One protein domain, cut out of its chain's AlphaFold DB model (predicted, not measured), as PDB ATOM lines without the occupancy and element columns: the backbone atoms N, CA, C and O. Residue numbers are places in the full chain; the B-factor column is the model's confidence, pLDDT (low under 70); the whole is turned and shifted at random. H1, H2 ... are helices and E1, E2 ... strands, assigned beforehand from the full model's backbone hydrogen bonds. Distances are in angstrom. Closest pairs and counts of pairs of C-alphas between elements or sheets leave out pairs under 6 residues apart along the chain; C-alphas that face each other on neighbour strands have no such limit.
ATOM      1  N   LYS A   4     164.254 132.246 209.479       94.69
ATOM      2  CA  LYS A   4     164.843 132.952 210.634       94.69
ATOM      3  C   LYS A   4     166.118 132.285 211.164       94.69
ATOM      4  O   LYS A   4     167.049 132.961 211.594       94.69
ATOM      5  N   SER A   5     166.172 130.952 211.166       94.75
ATOM      6  CA  SER A   5     167.369 130.222 211.594       94.75
ATOM      7  C   SER A   5     168.502 130.321 210.571       94.75
ATOM      8  O   SER A   5     169.663 130.330 210.975       94.75
ATOM      9  N   GLN A   6     168.192 130.395 209.274       96.81
ATOM     10  CA  GLN A   6     169.189 130.639 208.230       96.81
ATOM     11  C   GLN A   6     169.765 132.050 208.333       96.81
ATOM     12  O   GLN A   6     170.981 132.201 208.366       96.81
ATOM     13  N   GLU A   7     168.920 133.062 208.529       97.62
ATOM     14  CA  GLU A   7     169.371 134.439 208.763       97.62
ATOM     15  C   GLU A   7     170.253 134.535 210.009       97.62
ATOM     16  O   GLU A   7     171.321 135.141 209.970       97.62
ATOM     17  N   LYS A   8     169.886 133.853 211.103       97.44
ATOM     18  CA  LYS A   8     170.739 133.776 212.299       97.44
ATOM     19  C   LYS A   8     172.111 133.165 211.993       97.44
ATOM     20  O   LYS A   8     173.116 133.656 212.508       97.44
ATOM     21  N   ASN A   9     172.172 132.120 211.163       97.31
ATOM     22  CA  ASN A   9     173.446 131.553 210.719       97.31
ATOM     23  C   ASN A   9     174.232 132.546 209.851       97.31
ATOM     24  O   ASN A   9     175.433 132.676 210.065       97.31
ATOM     25  N   MET A  10     173.579 133.293 208.951       98.06
ATOM     26  CA  MET A  10     174.225 134.342 208.149       98.06
ATOM     27  C   MET A  10     174.847 135.426 209.039       98.06
ATOM     28  O   MET A  10     176.032 135.721 208.896       98.06
ATOM     29  N   ARG A  11     174.103 135.957 210.022       98.19
ATOM     30  CA  ARG A  11     174.628 136.962 210.969       98.19
ATOM     31  C   ARG A  11     175.783 136.418 211.801       98.19
ATOM     32  O   ARG A  11     176.769 137.115 212.020       98.19
ATOM     33  N   LYS A  12     175.687 135.160 212.237       97.38
ATOM     34  CA  LYS A  12     176.762 134.500 212.982       97.38
ATOM     35  C   LYS A  12     178.020 134.324 212.129       97.38
ATOM     36  O   LYS A  12     179.115 134.558 212.626       97.38
ATOM     37  N   LEU A  13     177.874 133.933 210.862       97.06
ATOM     38  CA  LEU A  13     178.991 133.858 209.920       97.06
ATOM     39  C   LEU A  13     179.616 135.239 209.710       97.06
ATOM     40  O   LEU A  13     180.831 135.357 209.814       97.06
ATOM     41  N   ALA A  14     178.805 136.278 209.503       96.62
ATOM     42  CA  ALA A  14     179.291 137.643 209.332       96.62
ATOM     43  C   ALA A  14     180.091 138.155 210.544       96.62
ATOM     44  O   ALA A  14     181.129 138.787 210.356       96.62
ATOM     45  N   ASP A  15     179.648 137.870 211.776       95.56
ATOM     46  CA  ASP A  15     180.391 138.257 212.986       95.56
ATOM     47  C   ASP A  15     181.693 137.461 213.157       95.56
ATOM     48  O   ASP A  15     182.716 138.046 213.506       95.56
ATOM     49  N   LEU A  16     181.689 136.155 212.863       93.25
ATOM     50  CA  LEU A  16     182.908 135.335 212.906       93.25
ATOM     51  C   LEU A  16     183.935 135.817 211.876       93.25
ATOM     52  O   LEU A  16     185.097 136.018 212.211       93.25
ATOM     53  N   LEU A  17     183.493 136.065 210.643       92.56
ATOM     54  CA  LEU A  17     184.342 136.490 209.528       92.56
ATOM     55  C   LEU A  17     184.859 137.932 209.667       92.56
ATOM     56  O   LEU A  17     185.814 138.307 208.991       92.56
ATOM     57  N   ARG A  18     184.266 138.735 210.564       90.69
ATOM     58  CA  ARG A  18     184.765 140.069 210.941       90.69
ATOM     59  C   ARG A  18     186.048 140.000 211.774       90.69
ATOM     60  O   ARG A  18     186.818 140.958 211.792       90.69
ATOM     61  N   ARG A  19     186.249 138.913 212.520       85.75
ATOM     62  CA  ARG A  19     187.367 138.731 213.458       85.75
ATOM     63  C   ARG A  19     188.507 138.004 212.771       85.75
ATOM     64  O   ARG A  19     188.275 137.275 211.816       85.75
ATOM     65  N   ASP A  20     189.729 138.163 213.260       83.06
ATOM     66  CA  ASP A  20     190.836 137.353 212.761       83.06
ATOM     67  C   ASP A  20     190.689 135.906 213.249       83.06
ATOM     68  O   ASP A  20     190.827 135.632 214.440       83.06
ATOM     69  N   LEU A  21     190.370 134.989 212.334       81.44
ATOM     70  CA  LEU A  21     190.158 133.576 212.652       81.44
ATOM     71  C   LEU A  21     191.455 132.750 212.566       81.44
ATOM     72  O   LEU A  21     191.434 131.553 212.863       81.44
ATOM     73  N   SER A  22     192.574 133.373 212.174       69.00
ATOM     74  CA  SER A  22     193.896 132.737 212.103       69.00
ATOM     75  C   SER A  22     194.670 132.791 213.428       69.00
ATOM     76  O   SER A  22     195.647 132.066 213.599       69.00
ATOM     77  N   TYR A  23     194.224 133.609 214.388       60.31
ATOM     78  CA  TYR A  23     194.965 133.905 215.614       60.31
ATOM     79  C   TYR A  23     194.376 133.210 216.848       60.31
ATOM     80  O   TYR A  23     193.290 133.560 217.311       60.31
ATOM     81  N   ILE A  24     195.103 132.245 217.421       57.97
ATOM     82  CA  ILE A  24     194.727 131.613 218.695       57.97
ATOM     83  C   ILE A  24     195.978 131.292 219.515       57.97
ATOM     84  O   ILE A  24     196.772 130.436 219.140       57.97
ATOM     85  N   TRP A  25     196.131 131.960 220.659       52.69
ATOM     86  CA  TRP A  25     197.086 131.566 221.695       52.69
ATOM     87  C   TRP A  25     196.512 130.397 222.505       52.69
ATOM     88  O   TRP A  25     195.419 130.514 223.056       52.69
ATOM     89  N   GLY A  26     197.261 129.298 222.632       57.72
ATOM     90  CA  GLY A  26     197.023 128.273 223.662       57.72
ATOM     91  C   GLY A  26     196.182 127.045 223.275       57.72
ATOM     92  O   GLY A  26     196.008 126.166 224.114       57.72
ATOM     93  N   GLU A  27     195.707 126.927 222.031       62.03
ATOM     94  CA  GLU A  27     195.145 125.680 221.473       62.03
ATOM     95  C   GLU A  27     196.048 125.140 220.344       62.03
ATOM     96  O   GLU A  27     197.004 125.798 219.940       62.03
ATOM     97  N   ARG A  28     195.772 123.931 219.820       64.50
ATOM     98  CA  ARG A  28     196.473 123.409 218.629       64.50
ATOM     99  C   ARG A  28     196.399 124.479 217.532       64.50
ATOM    100  O   ARG A  28     195.321 124.965 217.238       64.50
ATOM    101  N   GLU A  29     197.511 124.871 216.926       59.06
ATOM    102  CA  GLU A  29     197.497 125.999 215.975       59.06
ATOM    103  C   GLU A  29     196.967 125.583 214.584       59.06
ATOM    104  O   GLU A  29     196.431 126.387 213.826       59.06
ATOM    105  N   GLY A  30     197.048 124.286 214.259       61.59
ATOM    106  CA  GLY A  30     196.443 123.681 213.067       61.59
ATOM    107  C   GLY A  30     195.132 122.947 213.371       61.59
ATOM    108  O   GLY A  30     195.020 122.262 214.391       61.59
ATOM    109  N   GLY A  31     194.151 123.026 212.466       67.50
ATOM    110  CA  GLY A  31     192.869 122.316 212.587       67.50
ATOM    111  C   GLY A  31     191.682 123.171 213.075       67.50
ATOM    112  O   GLY A  31     191.759 124.400 213.086       67.50
ATOM    113  N   PRO A  32     190.534 122.541 213.392       73.62
ATOM    114  CA  PRO A  32     189.316 123.233 213.814       73.62
ATOM    115  C   PRO A  32     189.356 123.579 215.313       73.62
ATOM    116  O   PRO A  32     188.908 122.789 216.147       73.62
ATOM    117  N   ASN A  33     189.834 124.778 215.652       78.06
ATOM    118  CA  ASN A  33     190.089 125.217 217.036       78.06
ATOM    119  C   ASN A  33     189.403 126.571 217.310       78.06
ATOM    120  O   ASN A  33     189.066 127.267 216.353       78.06
ATOM    121  N   GLY A  34     189.132 126.934 218.569       83.56
ATOM    122  CA  GLY A  34     188.491 128.212 218.934       83.56
ATOM    123  C   GLY A  34     187.312 128.652 218.038       83.56
ATOM    124  O   GLY A  34     186.427 127.853 217.700       83.56
ATOM    125  N   ASP A  35     187.328 129.921 217.612       87.12
ATOM    126  CA  ASP A  35     186.330 130.518 216.707       87.12
ATOM    127  C   ASP A  35     186.355 129.897 215.299       87.12
ATOM    128  O   ASP A  35     185.310 129.782 214.653       87.12
ATOM    129  N   LYS A  36     187.503 129.386 214.844       86.88
ATOM    130  CA  LYS A  36     187.640 128.669 213.568       86.88
ATOM    131  C   LYS A  36     186.820 127.377 213.547       86.88
ATOM    132  O   LYS A  36     186.136 127.089 212.565       86.88
ATOM    133  N   ARG A  37     186.768 126.630 214.657       89.12
ATOM    134  CA  ARG A  37     185.852 125.480 214.801       89.12
ATOM    135  C   ARG A  37     184.391 125.907 214.687       89.12
ATOM    136  O   ARG A  37     183.591 125.227 214.042       89.12
ATOM    137  N   VAL A  38     184.034 127.019 215.331       92.44
ATOM    138  CA  VAL A  38     182.664 127.547 215.318       92.44
ATOM    139  C   VAL A  38     182.279 127.994 213.909       92.44
ATOM    140  O   VAL A  38     181.170 127.684 213.468       92.44
ATOM    141  N   PHE A  39     183.191 128.650 213.194       93.88
ATOM    142  CA  PHE A  39     183.046 129.027 211.791       93.88
ATOM    143  C   PHE A  39     182.782 127.809 210.907       93.88
ATOM    144  O   PHE A  39     181.716 127.734 210.298       93.88
ATOM    145  N   LEU A  40     183.669 126.809 210.917       94.06
ATOM    146  CA  LEU A  40     183.542 125.619 210.065       94.06
ATOM    147  C   LEU A  40     182.234 124.855 210.328       94.06
ATOM    148  O   LEU A  40     181.547 124.437 209.396       94.06
ATOM    149  N   ASN A  41     181.841 124.716 211.597       95.25
ATOM    150  CA  ASN A  41     180.586 124.057 211.962       95.25
ATOM    151  C   ASN A  41     179.353 124.866 211.533       95.25
ATOM    152  O   ASN A  41     178.374 124.291 211.044       95.25
ATOM    153  N   THR A  42     179.395 126.190 211.701       97.06
ATOM    154  CA  THR A  42     178.295 127.083 211.310       97.06
ATOM    155  C   THR A  42     178.157 127.115 209.786       97.06
ATOM    156  O   THR A  42     177.053 126.913 209.287       97.06
ATOM    157  N   GLY A  43     179.261 127.252 209.048       97.38
ATOM    158  CA  GLY A  43     179.285 127.255 207.583       97.38
ATOM    159  C   GLY A  43     178.774 125.941 207.001       97.38
ATOM    160  O   GLY A  43     177.860 125.936 206.180       97.38
ATOM    161  N   LYS A  44     179.241 124.800 207.520       97.56
ATOM    162  CA  LYS A  44     178.759 123.478 207.088       97.56
ATOM    163  C   LYS A  44     177.264 123.281 207.354       97.56
ATOM    164  O   LYS A  44     176.566 122.675 206.544       97.56
ATOM    165  N   THR A  45     176.769 123.768 208.491       97.44
ATOM    166  CA  THR A  45     175.341 123.698 208.845       97.44
ATOM    167  C   THR A  45     174.498 124.584 207.932       97.44
ATOM    168  O   THR A  45     173.453 124.144 207.452       97.44
ATOM    169  N   PHE A  46     174.969 125.801 207.670       98.12
ATOM    170  CA  PHE A  46     174.355 126.742 206.745       98.12
ATOM    171  C   PHE A  46     174.261 126.149 205.332       98.12
ATOM    172  O   PHE A  46     173.158 125.975 204.820       98.12
ATOM    173  N   LEU A  47     175.386 125.709 204.757       98.25
ATOM    174  CA  LEU A  47     175.438 125.158 203.399       98.25
ATOM    175  C   LEU A  47     174.583 123.892 203.231       98.25
ATOM    176  O   LEU A  47     173.928 123.732 202.209       98.25
ATOM    177  N   ARG A  48     174.516 123.013 204.240       97.81
ATOM    178  CA  ARG A  48     173.646 121.816 204.211       97.81
ATOM    179  C   ARG A  48     172.155 122.125 204.207       97.81
ATOM    180  O   ARG A  48     171.369 121.312 203.734       97.81
ATOM    181  N   ALA A  49     171.748 123.223 204.828       97.19
ATOM    182  CA  ALA A  49     170.364 123.661 204.750       97.19
ATOM    183  C   ALA A  49     170.102 124.325 203.396       97.19
ATOM    184  O   ALA A  49     169.122 123.981 202.743       97.19
ATOM    185  N   LEU A  50     171.044 125.158 202.942       97.50
ATOM    186  CA  LEU A  50     170.996 125.815 201.643       97.50
ATOM    187  C   LEU A  50     170.836 124.819 200.487       97.50
ATOM    188  O   LEU A  50     170.079 125.103 199.569       97.50
ATOM    189  N   THR A  51     171.456 123.632 200.536       97.38
ATOM    190  CA  THR A  51     171.261 122.624 199.474       97.38
ATOM    191  C   THR A  51     169.806 122.204 199.306       97.38
ATOM    192  O   THR A  51     169.348 122.012 198.181       97.38
ATOM    193  N   LYS A  52     169.074 122.079 200.419       96.12
ATOM    194  CA  LYS A  52     167.655 121.713 200.419       96.12
ATOM    195  C   LYS A  52     166.801 122.868 199.923       96.12
ATOM    196  O   LYS A  52     165.907 122.647 199.117       96.12
ATOM    197  N   ASP A  53     167.106 124.074 200.387       96.44
ATOM    198  CA  ASP A  53     166.339 125.276 200.063       96.44
ATOM    199  C   ASP A  53     166.554 125.708 198.594       96.44
ATOM    200  O   ASP A  53     165.641 126.247 197.976       96.44
ATOM    201  N   LEU A  54     167.710 125.385 197.999       96.62
ATOM    202  CA  LEU A  54     167.977 125.527 196.560       96.62
ATOM    203  C   LEU A  54     167.412 124.378 195.709       96.62
ATOM    204  O   LEU A  54     167.397 124.495 194.488       96.62
ATOM    205  N   GLY A  55     166.978 123.264 196.305       96.69
ATOM    206  CA  GLY A  55     166.469 122.108 195.558       96.69
ATOM    207  C   GLY A  55     167.539 121.333 194.776       96.69
ATOM    208  O   GLY A  55     167.247 120.805 193.705       96.69
ATOM    209  N   LEU A  56     168.776 121.266 195.283       97.50
ATOM    210  CA  LEU A  56     169.859 120.507 194.643       97.50
ATOM    211  C   LEU A  56     169.597 118.995 194.744       97.50
ATOM    212  O   LEU A  56     169.345 118.474 195.833       97.50
ATOM    213  N   VAL A  57     169.701 118.287 193.617       97.06
ATOM    214  CA  VAL A  57     169.453 116.835 193.516       97.06
ATOM    215  C   VAL A  57     170.691 116.001 193.840       97.06
ATOM    216  O   VAL A  57     170.580 114.917 194.405       97.06
ATOM    217  N   GLU A  58     171.877 116.530 193.546       97.75
ATOM    218  CA  GLU A  58     173.168 115.937 193.889       97.75
ATOM    219  C   GLU A  58     174.041 117.025 194.514       97.75
ATOM    220  O   GLU A  58     174.109 118.131 193.987       97.75
ATOM    221  N   TYR A  59     174.683 116.763 195.653       98.06
ATOM    222  CA  TYR A  59     175.519 117.772 196.304       98.06
ATOM    223  C   TYR A  59     176.583 117.174 197.225       98.06
ATOM    224  O   TYR A  59     176.439 116.084 197.776       98.06
ATOM    225  N   ASN A  60     177.638 117.950 197.457       98.12
ATOM    226  CA  ASN A  60     178.652 117.699 198.466       98.12
ATOM    227  C   ASN A  60     178.914 118.989 199.251       98.12
ATOM    228  O   ASN A  60     179.224 120.022 198.663       98.12
ATOM    229  N   VAL A  61     178.794 118.906 200.578       98.31
ATOM    230  CA  VAL A  61     179.198 119.973 201.499       98.31
ATOM    231  C   VAL A  61     180.433 119.525 202.265       98.31
ATOM    232  O   VAL A  61     180.381 118.562 203.041       98.31
ATOM    233  N   SER A  62     181.515 120.281 202.126       96.94
ATOM    234  CA  SER A  62     182.791 120.004 202.768       96.94
ATOM    235  C   SER A  62     183.238 121.163 203.663       96.94
ATOM    236  O   SER A  62     182.709 122.273 203.608       96.94
ATOM    237  N   ALA A  63     184.169 120.870 204.562       94.94
ATOM    238  CA  ALA A  63     184.821 121.863 205.397       94.94
ATOM    239  C   ALA A  63     186.296 121.490 205.467       94.94
ATOM    240  O   ALA A  63     186.624 120.361 205.846       94.94
ATOM    241  N   ASN A  64     187.160 122.424 205.099       92.06
ATOM    242  CA  ASN A  64     188.595 122.271 205.175       92.06
ATOM    243  C   ASN A  64     189.108 123.237 206.244       92.06
ATOM    244  O   ASN A  64     189.051 124.447 206.039       92.06
ATOM    245  N   PRO A  65     189.604 122.747 207.391       87.06
ATOM    246  CA  PRO A  65     190.151 123.634 208.401       87.06
ATOM    247  C   PRO A  65     191.430 124.331 207.930       87.06
ATOM    248  O   PRO A  65     191.810 125.330 208.517       87.06
ATOM    249  N   GLY A  66     192.123 123.845 206.901       83.94
ATOM    250  CA  GLY A  66     193.404 124.412 206.496       83.94
ATOM    251  C   GLY A  66     194.482 124.326 207.589       83.94
ATOM    252  O   GLY A  66     194.315 123.682 208.631       83.94
ATOM    253  N   GLY A  67     195.623 124.959 207.318       78.69
ATOM    254  CA  GLY A  67     196.786 124.980 208.207       78.69
ATOM    255  C   GLY A  67     196.767 126.116 209.231       78.69
ATOM    256  O   GLY A  67     195.757 126.789 209.416       78.69
ATOM    257  N   ILE A  68     197.915 126.331 209.873       74.19
ATOM    258  CA  ILE A  68     198.144 127.415 210.842       74.19
ATOM    259  C   ILE A  68     198.018 128.813 210.218       74.19
ATOM    260  O   ILE A  68     197.525 129.735 210.850       74.19
ATOM    261  N   ALA A  69     198.419 128.966 208.954       74.12
ATOM    262  CA  ALA A  69     198.460 130.262 208.276       74.12
ATOM    263  C   ALA A  69     197.114 130.702 207.671       74.12
ATOM    264  O   ALA A  69     197.043 131.766 207.064       74.12
ATOM    265  N   VAL A  70     196.066 129.874 207.763       78.19
ATOM    266  CA  VAL A  70     194.781 130.128 207.096       78.19
ATOM    267  C   VAL A  70     193.598 129.758 207.982       78.19
ATOM    268  O   VAL A  70     193.638 128.805 208.760       78.19
ATOM    269  N   THR A  71     192.499 130.482 207.814       78.06
ATOM    270  CA  THR A  71     191.234 130.254 208.527       78.06
ATOM    271  C   THR A  71     190.527 128.963 208.099       78.06
ATOM    272  O   THR A  71     189.766 128.381 208.874       78.06
ATOM    273  N   GLY A  72     190.811 128.477 206.891       88.69
ATOM    274  CA  GLY A  72     190.063 127.390 206.272       88.69
ATOM    275  C   GLY A  72     188.757 127.873 205.641       88.69
ATOM    276  O   GLY A  72     188.428 129.059 205.660       88.69
ATOM    277  N   GLU A  73     188.010 126.930 205.083       93.94
ATOM    278  CA  GLU A  73     186.859 127.198 204.226       93.94
ATOM    279  C   GLU A  73     185.758 126.149 204.414       93.94
ATOM    280  O   GLU A  73     185.993 125.003 204.813       93.94
ATOM    281  N   THR A  74     184.530 126.542 204.091       97.31
ATOM    282  CA  THR A  74     183.412 125.613 203.906       97.31
ATOM    283  C   THR A  74     182.897 125.740 202.489       97.31
ATOM    284  O   THR A  74     182.684 126.852 202.012       97.31
ATOM    285  N   THR A  75     182.701 124.608 201.821       98.00
ATOM    286  CA  THR A  75     182.350 124.580 200.401       98.00
ATOM    287  C   THR A  75     181.123 123.720 200.156       98.00
ATOM    288  O   THR A  75     180.859 122.750 200.870       98.00
ATOM    289  N   LEU A  76     180.359 124.100 199.144       98.38
ATOM    290  CA  LEU A  76     179.233 123.378 198.585       98.38
ATOM    291  C   LEU A  76     179.461 123.297 197.082       98.38
ATOM    292  O   LEU A  76     179.637 124.320 196.435       98.38
ATOM    293  N   ILE A  77     179.406 122.097 196.527       98.25
ATOM    294  CA  ILE A  77     179.183 121.895 195.098       98.25
ATOM    295  C   ILE A  77     177.921 121.062 194.937       98.25
ATOM    296  O   ILE A  77     177.780 120.041 195.610       98.25
ATOM    297  N   GLY A  78     176.991 121.488 194.093       97.81
ATOM    298  CA  GLY A  78     175.804 120.688 193.826       97.81
ATOM    299  C   GLY A  78     175.090 121.051 192.538       97.81
ATOM    300  O   GLY A  78     175.326 122.105 191.957       97.81
ATOM    301  N   MET A  79     174.229 120.140 192.105       98.19
ATOM    302  CA  MET A  79     173.581 120.112 190.802       98.19
ATOM    303  C   MET A  79     172.061 120.156 190.962       98.19
ATOM    304  O   MET A  79     171.512 119.488 191.838       98.19
ATOM    305  N   TRP A  80     171.379 120.875 190.072       96.56
ATOM    306  CA  TRP A  80     169.929 120.772 189.842       96.56
ATOM    307  C   TRP A  80     169.570 119.708 188.791       96.56
ATOM    308  O   TRP A  80     168.404 119.388 188.593       96.56
ATOM    309  N   GLY A  81     170.576 119.173 188.097       92.81
ATOM    310  CA  GLY A  81     170.446 118.264 186.961       92.81
ATOM    311  C   GLY A  81     171.578 118.551 185.981       92.81
ATOM    312  O   GLY A  81     172.714 118.157 186.218       92.81
ATOM    313  N   ASN A  82     171.289 119.327 184.933       90.88
ATOM    314  CA  ASN A  82     172.266 119.678 183.889       90.88
ATOM    315  C   ASN A  82     173.097 120.937 184.198       90.88
ATOM    316  O   ASN A  82     173.964 121.320 183.414       90.88
ATOM    317  N   SER A  83     172.816 121.606 185.312       94.50
ATOM    318  CA  SER A  83     173.546 122.772 185.803       94.50
ATOM    319  C   SER A  83     173.716 122.664 187.311       94.50
ATOM    320  O   SER A  83     172.966 121.953 187.989       94.50
ATOM    321  N   GLY A  84     174.710 123.364 187.841       97.12
ATOM    322  CA  GLY A  84     174.969 123.385 189.266       97.12
ATOM    323  C   GLY A  84     175.616 124.671 189.737       97.12
ATOM    324  O   GLY A  84     175.917 125.577 188.954       97.12
ATOM    325  N   ILE A  85     175.859 124.715 191.039       97.94
ATOM    326  CA  ILE A  85     176.493 125.823 191.733       97.94
ATOM    327  C   ILE A  85     177.625 125.321 192.625       97.94
ATOM    328  O   ILE A  85     177.527 124.286 193.290       97.94
ATOM    329  N   TYR A  86     178.710 126.083 192.636       98.25
ATOM    330  CA  TYR A  86     179.757 126.013 193.637       98.25
ATOM    331  C   TYR A  86     179.645 127.237 194.537       98.25
ATOM    332  O   TYR A  86     179.566 128.352 194.027       98.25
ATOM    333  N   ILE A  87     179.663 127.036 195.850       98.06
ATOM    334  CA  ILE A  87     179.682 128.086 196.868       98.06
ATOM    335  C   ILE A  87     180.833 127.797 197.824       98.06
ATOM    336  O   ILE A  87     180.980 126.676 198.306       98.06
ATOM    337  N   GLN A  88     181.622 128.813 198.136       97.12
ATOM    338  CA  GLN A  88     182.717 128.759 199.093       97.12
ATOM    339  C   GLN A  88     182.588 129.921 200.063       97.12
ATOM    340  O   GLN A  88     182.387 131.055 199.645       97.12
ATOM    341  N   ILE A  89     182.695 129.626 201.354       97.06
ATOM    342  CA  ILE A  89     182.738 130.623 202.420       97.06
ATOM    343  C   ILE A  89     184.085 130.484 203.111       97.06
ATOM    344  O   ILE A  89     184.410 129.402 203.609       97.06
ATOM    345  N   GLU A  90     184.840 131.573 203.164       93.56
ATOM    346  CA  GLU A  90     186.160 131.642 203.784       93.56
ATOM    347  C   GLU A  90     186.474 133.067 204.256       93.56
ATOM    348  O   GLU A  90     185.719 134.004 203.996       93.56
ATOM    349  N   GLN A  91     187.603 133.234 204.943       90.56
ATOM    350  CA  GLN A  91     188.196 134.543 205.204       90.56
ATOM    351  C   GLN A  91     189.447 134.699 204.329       90.56
ATOM    352  O   GLN A  91     190.492 134.146 204.685       90.56
ATOM    353  N   PRO A  92     189.376 135.426 203.200       85.00
ATOM    354  CA  PRO A  92     190.515 135.554 202.302       85.00
ATOM    355  C   PRO A  92     191.637 136.387 202.926       85.00
ATOM    356  O   PRO A  92     191.393 137.387 203.605       85.00
ATOM    357  N   CYS A  93     192.887 136.024 202.634       79.38
ATOM    358  CA  CYS A  93     194.058 136.745 203.143       79.38
ATOM    359  C   CYS A  93     194.209 138.156 202.543       79.38
ATOM    360  O   CYS A  93     194.734 139.045 203.208       79.38
ATOM    361  N   TYR A  94     193.760 138.356 201.299       75.88
ATOM    362  CA  TYR A  94     194.001 139.584 200.525       75.88
ATOM    363  C   TYR A  94     192.799 140.538 200.473       75.88
ATOM    364  O   TYR A  94     192.972 141.725 200.219       75.88
ATOM    365  N   ASP A  95     191.590 140.032 200.721       83.12
ATOM    366  CA  ASP A  95     190.346 140.805 200.743       83.12
ATOM    367  C   ASP A  95     189.433 140.211 201.819       83.12
ATOM    368  O   ASP A  95     188.691 139.259 201.577       83.12
ATOM    369  N   ARG A  96     189.517 140.758 203.036       83.25
ATOM    370  CA  ARG A  96     188.740 140.267 204.184       83.25
ATOM    371  C   ARG A  96     187.242 140.565 204.073       83.25
ATOM    372  O   ARG A  96     186.477 140.072 204.899       83.25
ATOM    373  N   GLU A  97     186.812 141.349 203.083       91.25
ATOM    374  CA  GLU A  97     185.399 141.661 202.896       91.25
ATOM    375  C   GLU A  97     184.714 140.665 201.962       91.25
ATOM    376  O   GLU A  97     183.581 140.297 202.249       91.25
ATOM    377  N   ARG A  98     185.358 140.159 200.902       95.06
ATOM    378  CA  ARG A  98     184.753 139.175 199.974       95.06
ATOM    379  C   ARG A  98     184.777 137.748 200.521       95.06
ATOM    380  O   ARG A  98     185.586 136.920 200.122       95.06
ATOM    381  N   VAL A  99     183.860 137.456 201.430       95.62
ATOM    382  CA  VAL A  99     183.882 136.219 202.227       95.62
ATOM    383  C   VAL A  99     183.109 135.042 201.635       95.62
ATOM    384  O   VAL A  99     183.238 133.921 202.127       95.62
ATOM    385  N   LEU A 100     182.269 135.273 200.622       97.25
ATOM    386  CA  LEU A 100     181.523 134.212 199.948       97.25
ATOM    387  C   LEU A 100     181.741 134.308 198.445       97.25
ATOM    388  O   LEU A 100     181.372 135.299 197.824       97.25
ATOM    389  N   LEU A 101     182.307 133.255 197.867       96.38
ATOM    390  CA  LEU A 101     182.420 133.056 196.428       96.38
ATOM    391  C   LEU A 101     181.301 132.129 195.965       96.38
ATOM    392  O   LEU A 101     181.036 131.111 196.603       96.38
ATOM    393  N   TYR A 102     180.683 132.439 194.831       97.56
ATOM    394  CA  TYR A 102     179.823 131.494 194.129       97.56
ATOM    395  C   TYR A 102     180.049 131.540 192.617       97.56
ATOM    396  O   TYR A 102     180.495 132.547 192.068       97.56
ATOM    397  N   ARG A 103     179.775 130.424 191.943       97.38
ATOM    398  CA  ARG A 103     179.877 130.293 190.482       97.38
ATOM    399  C   ARG A 103     179.061 129.113 189.981       97.38
ATOM    400  O   ARG A 103     178.814 128.162 190.722       97.38
ATOM    401  N   THR A 104     178.708 129.135 188.704       97.38
ATOM    402  CA  THR A 104     178.078 127.993 188.035       97.38
ATOM    403  C   THR A 104     179.071 126.848 187.850       97.38
ATOM    404  O   THR A 104     180.246 127.096 187.573       97.38
ATOM    405  N   VAL A 105     178.597 125.607 187.905       97.50
ATOM    406  CA  VAL A 105     179.369 124.403 187.560       97.50
ATOM    407  C   VAL A 105     178.595 123.518 186.588       97.50
ATOM    408  O   VAL A 105     177.364 123.562 186.548       97.50
ATOM    409  N   ARG A 106     179.311 122.726 185.782       96.00
ATOM    410  CA  ARG A 106     178.702 121.843 184.766       96.00
ATOM    411  C   ARG A 106     178.503 120.405 185.234       96.00
ATOM    412  O   ARG A 106     177.636 119.715 184.712       96.00
ATOM    413  N   TYR A 107     179.310 119.949 186.184       95.38
ATOM    414  CA  TYR A 107     179.256 118.596 186.732       95.38
ATOM    415  C   TYR A 107     179.864 118.566 188.138       95.38
ATOM    416  O   TYR A 107     180.569 119.488 188.559       95.38
ATOM    417  N   MET A 108     179.622 117.487 188.880       95.94
ATOM    418  CA  MET A 108     180.231 117.303 190.196       95.94
ATOM    419  C   MET A 108     181.758 117.271 190.110       95.94
ATOM    420  O   MET A 108     182.324 116.546 189.300       95.94
ATOM    421  N   LYS A 109     182.432 117.994 191.011       93.38
ATOM    422  CA  LYS A 109     183.895 118.216 191.018       93.38
ATOM    423  C   LYS A 109     184.425 119.116 189.889       93.38
ATOM    424  O   LYS A 109     185.632 119.148 189.660       93.38
ATOM    425  N   ASP A 110     183.570 119.879 189.214       93.88
ATOM    426  CA  ASP A 110     184.008 121.017 188.400       93.88
ATOM    427  C   ASP A 110     184.444 122.176 189.320       93.88
ATOM    428  O   ASP A 110     183.640 122.993 189.764       93.88
ATOM    429  N   TYR A 111     185.736 122.216 189.657       88.94
ATOM    430  CA  TYR A 111     186.329 123.250 190.520       88.94
ATOM    431  C   TYR A 111     186.877 124.455 189.744       88.94
ATOM    432  O   TYR A 111     187.518 125.331 190.329       88.94
ATOM    433  N   THR A 112     186.646 124.512 188.434       89.62
ATOM    434  CA  THR A 112     186.981 125.670 187.598       89.62
ATOM    435  C   THR A 112     185.739 126.507 187.313       89.62
ATOM    436  O   THR A 112     185.801 127.726 187.460       89.62
ATOM    437  N   GLY A 113     184.602 125.854 187.051       88.31
ATOM    438  CA  GLY A 113     183.285 126.462 186.894       88.31
ATOM    439  C   GLY A 113     183.227 127.631 185.903       88.31
ATOM    440  O   GLY A 113     184.056 127.770 185.004       88.31
ATOM    441  N   GLY A 114     182.192 128.456 186.063       92.69
ATOM    442  CA  GLY A 114     182.030 129.744 185.385       92.69
ATOM    443  C   GLY A 114     182.767 130.883 186.095       92.69
ATOM    444  O   GLY A 114     183.675 130.663 186.896       92.69
ATOM    445  N   HIS A 115     182.360 132.124 185.820       95.12
ATOM    446  CA  HIS A 115     182.945 133.296 186.471       95.12
ATOM    447  C   HIS A 115     182.702 133.299 187.985       95.12
ATOM    448  O   HIS A 115     181.622 132.945 188.457       95.12
ATOM    449  N   ASN A 116     183.720 133.723 188.739       95.25
ATOM    450  CA  ASN A 116     183.613 133.901 190.181       95.25
ATOM    451  C   ASN A 116     182.811 135.164 190.490       95.25
ATOM    452  O   ASN A 116     183.208 136.269 190.114       95.25
ATOM    453  N   HIS A 117     181.732 134.992 191.237       96.50
ATOM    454  CA  HIS A 117     180.985 136.070 191.858       96.50
ATOM    455  C   HIS A 117     181.269 136.084 193.356       96.50
ATOM    456  O   HIS A 117     181.558 135.045 193.949       96.50
ATOM    457  N   PHE A 118     181.189 137.263 193.967       96.56
ATOM    458  CA  PHE A 118     181.519 137.448 195.374       96.56
ATOM    459  C   PHE A 118     180.405 138.190 196.096       96.56
ATOM    460  O   PHE A 118     179.848 139.145 195.557       96.56
ATOM    461  N   LEU A 119     180.132 137.767 197.326       97.25
ATOM    462  CA  LEU A 119     179.378 138.530 198.309       97.25
ATOM    463  C   LEU A 119     180.314 138.972 199.427       97.25
ATOM    464  O   LEU A 119     181.219 138.241 199.850       97.25
ATOM    465  N   CYS A 120     180.073 140.182 199.903       96.75
ATOM    466  CA  CYS A 120     180.835 140.784 200.971       96.75
ATOM    467  C   CYS A 120     180.342 140.307 202.348       96.75
ATOM    468  O   CYS A 120     179.226 139.823 202.522       96.75
ATOM    469  N   ARG A 121     181.136 140.505 203.396       96.19
ATOM    470  CA  ARG A 121     180.750 140.183 204.777       96.19
ATOM    471  C   ARG A 121     179.473 140.920 205.185       96.19
ATOM    472  O   ARG A 121     178.602 140.336 205.828       96.19
ATOM    473  N   ARG A 122     179.342 142.185 204.765       96.44
ATOM    474  CA  ARG A 122     178.150 143.010 205.005       96.44
ATOM    475  C   ARG A 122     176.891 142.418 204.375       96.44
ATOM    476  O   ARG A 122     175.825 142.522 204.966       96.44
ATOM    477  N   ASP A 123     177.009 141.749 203.236       97.62
ATOM    478  CA  ASP A 123     175.880 141.100 202.574       97.62
ATOM    479  C   ASP A 123     175.279 139.996 203.456       97.62
ATOM    480  O   ASP A 123     174.068 139.954 203.672       97.62
ATOM    481  N   LEU A 124     176.130 139.176 204.083       96.69
ATOM    482  CA  LEU A 124     175.706 138.188 205.085       96.69
ATOM    483  C   LEU A 124     175.148 138.838 206.364       96.69
ATOM    484  O   LEU A 124     174.350 138.228 207.079       96.69
ATOM    485  N   GLU A 125     175.555 140.069 206.664       97.00
ATOM    486  CA  GLU A 125     175.125 140.835 207.835       97.00
ATOM    487  C   GLU A 125     173.767 141.526 207.649       97.00
ATOM    488  O   GLU A 125     173.070 141.749 208.636       97.00
ATOM    489  N   VAL A 126     173.363 141.862 206.420       97.38
ATOM    490  CA  VAL A 126     172.161 142.688 206.195       97.38
ATOM    491  C   VAL A 126     171.109 142.046 205.303       97.38
ATOM    492  O   VAL A 126     169.926 142.290 205.533       97.38
ATOM    493  N   MET A 127     171.485 141.198 204.339       97.69
ATOM    494  CA  MET A 127     170.503 140.599 203.432       97.69
ATOM    495  C   MET A 127     169.528 139.688 204.174       97.69
ATOM    496  O   MET A 127     169.901 139.019 205.151       97.69
ATOM    497  N   SER A 128     168.282 139.652 203.698       97.88
ATOM    498  CA  SER A 128     167.355 138.588 204.071       97.88
ATOM    499  C   SER A 128     167.811 137.269 203.450       97.88
ATOM    500  O   SER A 128     168.506 137.248 202.430       97.88
ATOM    501  N   TYR A 129     167.411 136.145 204.042       97.69
ATOM    502  CA  TYR A 129     167.770 134.847 203.466       97.69
ATOM    503  C   TYR A 129     167.112 134.616 202.096       97.69
ATOM    504  O   TYR A 129     167.715 134.016 201.214       97.69
ATOM    505  N   ASN A 130     165.908 135.149 201.879       97.19
ATOM    506  CA  ASN A 130     165.228 135.040 200.587       97.19
ATOM    507  C   ASN A 130     165.935 135.845 199.489       97.19
ATOM    508  O   ASN A 130     166.005 135.381 198.355       97.19
ATOM    509  N   ASP A 131     166.473 137.023 199.815       97.69
ATOM    510  CA  ASP A 131     167.261 137.797 198.852       97.69
ATOM    511  C   ASP A 131     168.561 137.072 198.507       97.69
ATOM    512  O   ASP A 131     168.929 137.018 197.338       97.69
ATOM    513  N   LEU A 132     169.195 136.415 199.486       97.38
ATOM    514  CA  LEU A 132     170.354 135.565 199.228       97.38
ATOM    515  C   LEU A 132     170.020 134.406 198.273       97.38
ATOM    516  O   LEU A 132     170.791 134.135 197.360       97.38
ATOM    517  N   LEU A 133     168.877 133.733 198.445       97.00
ATOM    518  CA  LEU A 133     168.464 132.657 197.534       97.00
ATOM    519  C   LEU A 133     168.306 133.156 196.091       97.00
ATOM    520  O   LEU A 133     168.720 132.468 195.165       97.00
ATOM    521  N   ARG A 134     167.770 134.369 195.903       96.75
ATOM    522  CA  ARG A 134     167.616 135.002 194.580       96.75
ATOM    523  C   ARG A 134     168.940 135.379 193.918       96.75
ATOM    524  O   ARG A 134     168.954 135.610 192.721       96.75
ATOM    525  N   VAL A 135     170.035 135.473 194.671       96.31
ATOM    526  CA  VAL A 135     171.371 135.689 194.091       96.31
ATOM    527  C   VAL A 135     171.878 134.424 193.389       96.31
ATOM    528  O   VAL A 135     172.675 134.511 192.460       96.31
ATOM    529  N   PHE A 136     171.441 133.243 193.837       93.56
ATOM    530  CA  PHE A 136     171.955 131.956 193.362       93.56
ATOM    531  C   PHE A 136     171.119 131.306 192.252       93.56
ATOM    532  O   PHE A 136     171.571 130.307 191.690       93.56
ATOM    533  N   ILE A 137     169.924 131.833 191.972       83.12
ATOM    534  CA  ILE A 137     168.938 131.307 191.013       83.12
ATOM    535  C   ILE A 137     168.771 132.320 189.884       83.12
ATOM    536  O   ILE A 137     168.801 131.891 188.711       83.12
TER     537      ILE A 137
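Overview. This is residues 4 to 137 of the 137 residues of an uncharacterized protein of Firmicutes bacterium ASF500 (UniProt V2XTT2). Picture a twisted sheet of five antiparallel strands, with the long helix H2 laid lengthwise over one face, above E1 and E2. The helix H1 packs on H2 at a slant, the short helix H3 packs on H1, and H4 touches H1 near its beginning and grazes the sheet. The 134 printed residues hold four named helices and five named strands, in the order H1 H2 E1 E2 E3 E4 E5 H3 H4, a mixed class; the sheet's order is E1 E2 E3 E4 E5. The whole is compact, with a radius of gyration of the C-alphas of 14.4 A, and elongated, spanning 47 by 29 by 24 A.

Arrangement. Begin with H1, residues 4 to 18, the hub, touching three helices. Look next at H2, residues 34 to 53: the two form a helical hairpin and touch, closest at the C-alphas of Asn 9 and Phe 46, 6.3 A, opposite ways at 37 degrees, only just a steep tilt. H2 is on the sheet at a height of 8.2 A, making two layers, a helix on one face of a sheet; it lies over E1, residues 58 to 64, and E2, residues 73 to 79, and runs along the strands, at 7 degrees to E2 on the local plane. With E3, residues 84 to 90, E4, residues 100 to 105, and E5, residues 117 to 119, these strands form a meander, each strand the antiparallel neighbour of the one before. Check N 60 and O 77 at 2.8 A for E1 and E2, N 76 and O 87 at 2.8 A for E2 and E3, N 86 and O 103 at 2.8 A for E3 and E4, and N 102 and O 117 at 2.9 A for E4 and E5. H3, residues 121 to 126, touches H1, closest at the C-alphas of Arg 11 and Glu 125, 5.0 A. H4, residues 129 to 136, touches residues 4 to 10 of H1, closest at the C-alphas of Glu 7 and Tyr 129, 5.5 A, and only grazes the sheet with residues 132 to 136. Every O i to N i+4 pair is within hydrogen-bond range in H1 and H3, against 15 of 16 in H2 and 3 of 4 in H4.

Along the chain. Find C-alpha 4 at (164.843, 132.952, 210.634); H1 runs 21.2 A from there. H2 starts at C-alpha 34, (188.491, 128.212, 218.934), and covers 29.2 A. E1, E2 and E3 measure 20.1, 20.2 and 20.1 A, E4 15.9 A, E5 7.1 A, H3 9.1 A and H4 11.3 A, ending at C-alpha 136, (171.955, 131.956, 193.362).

Size, cuts and confidence. The C-alphas of Gly 26 and Asn 82, the two farthest apart, are 47.6 A apart. The printed part has no cut; the links H1 to H2 and E4 to E5 are long. Look at residues 22 to 31 for pLDDT under 70; the mean of the printed part is 91.0.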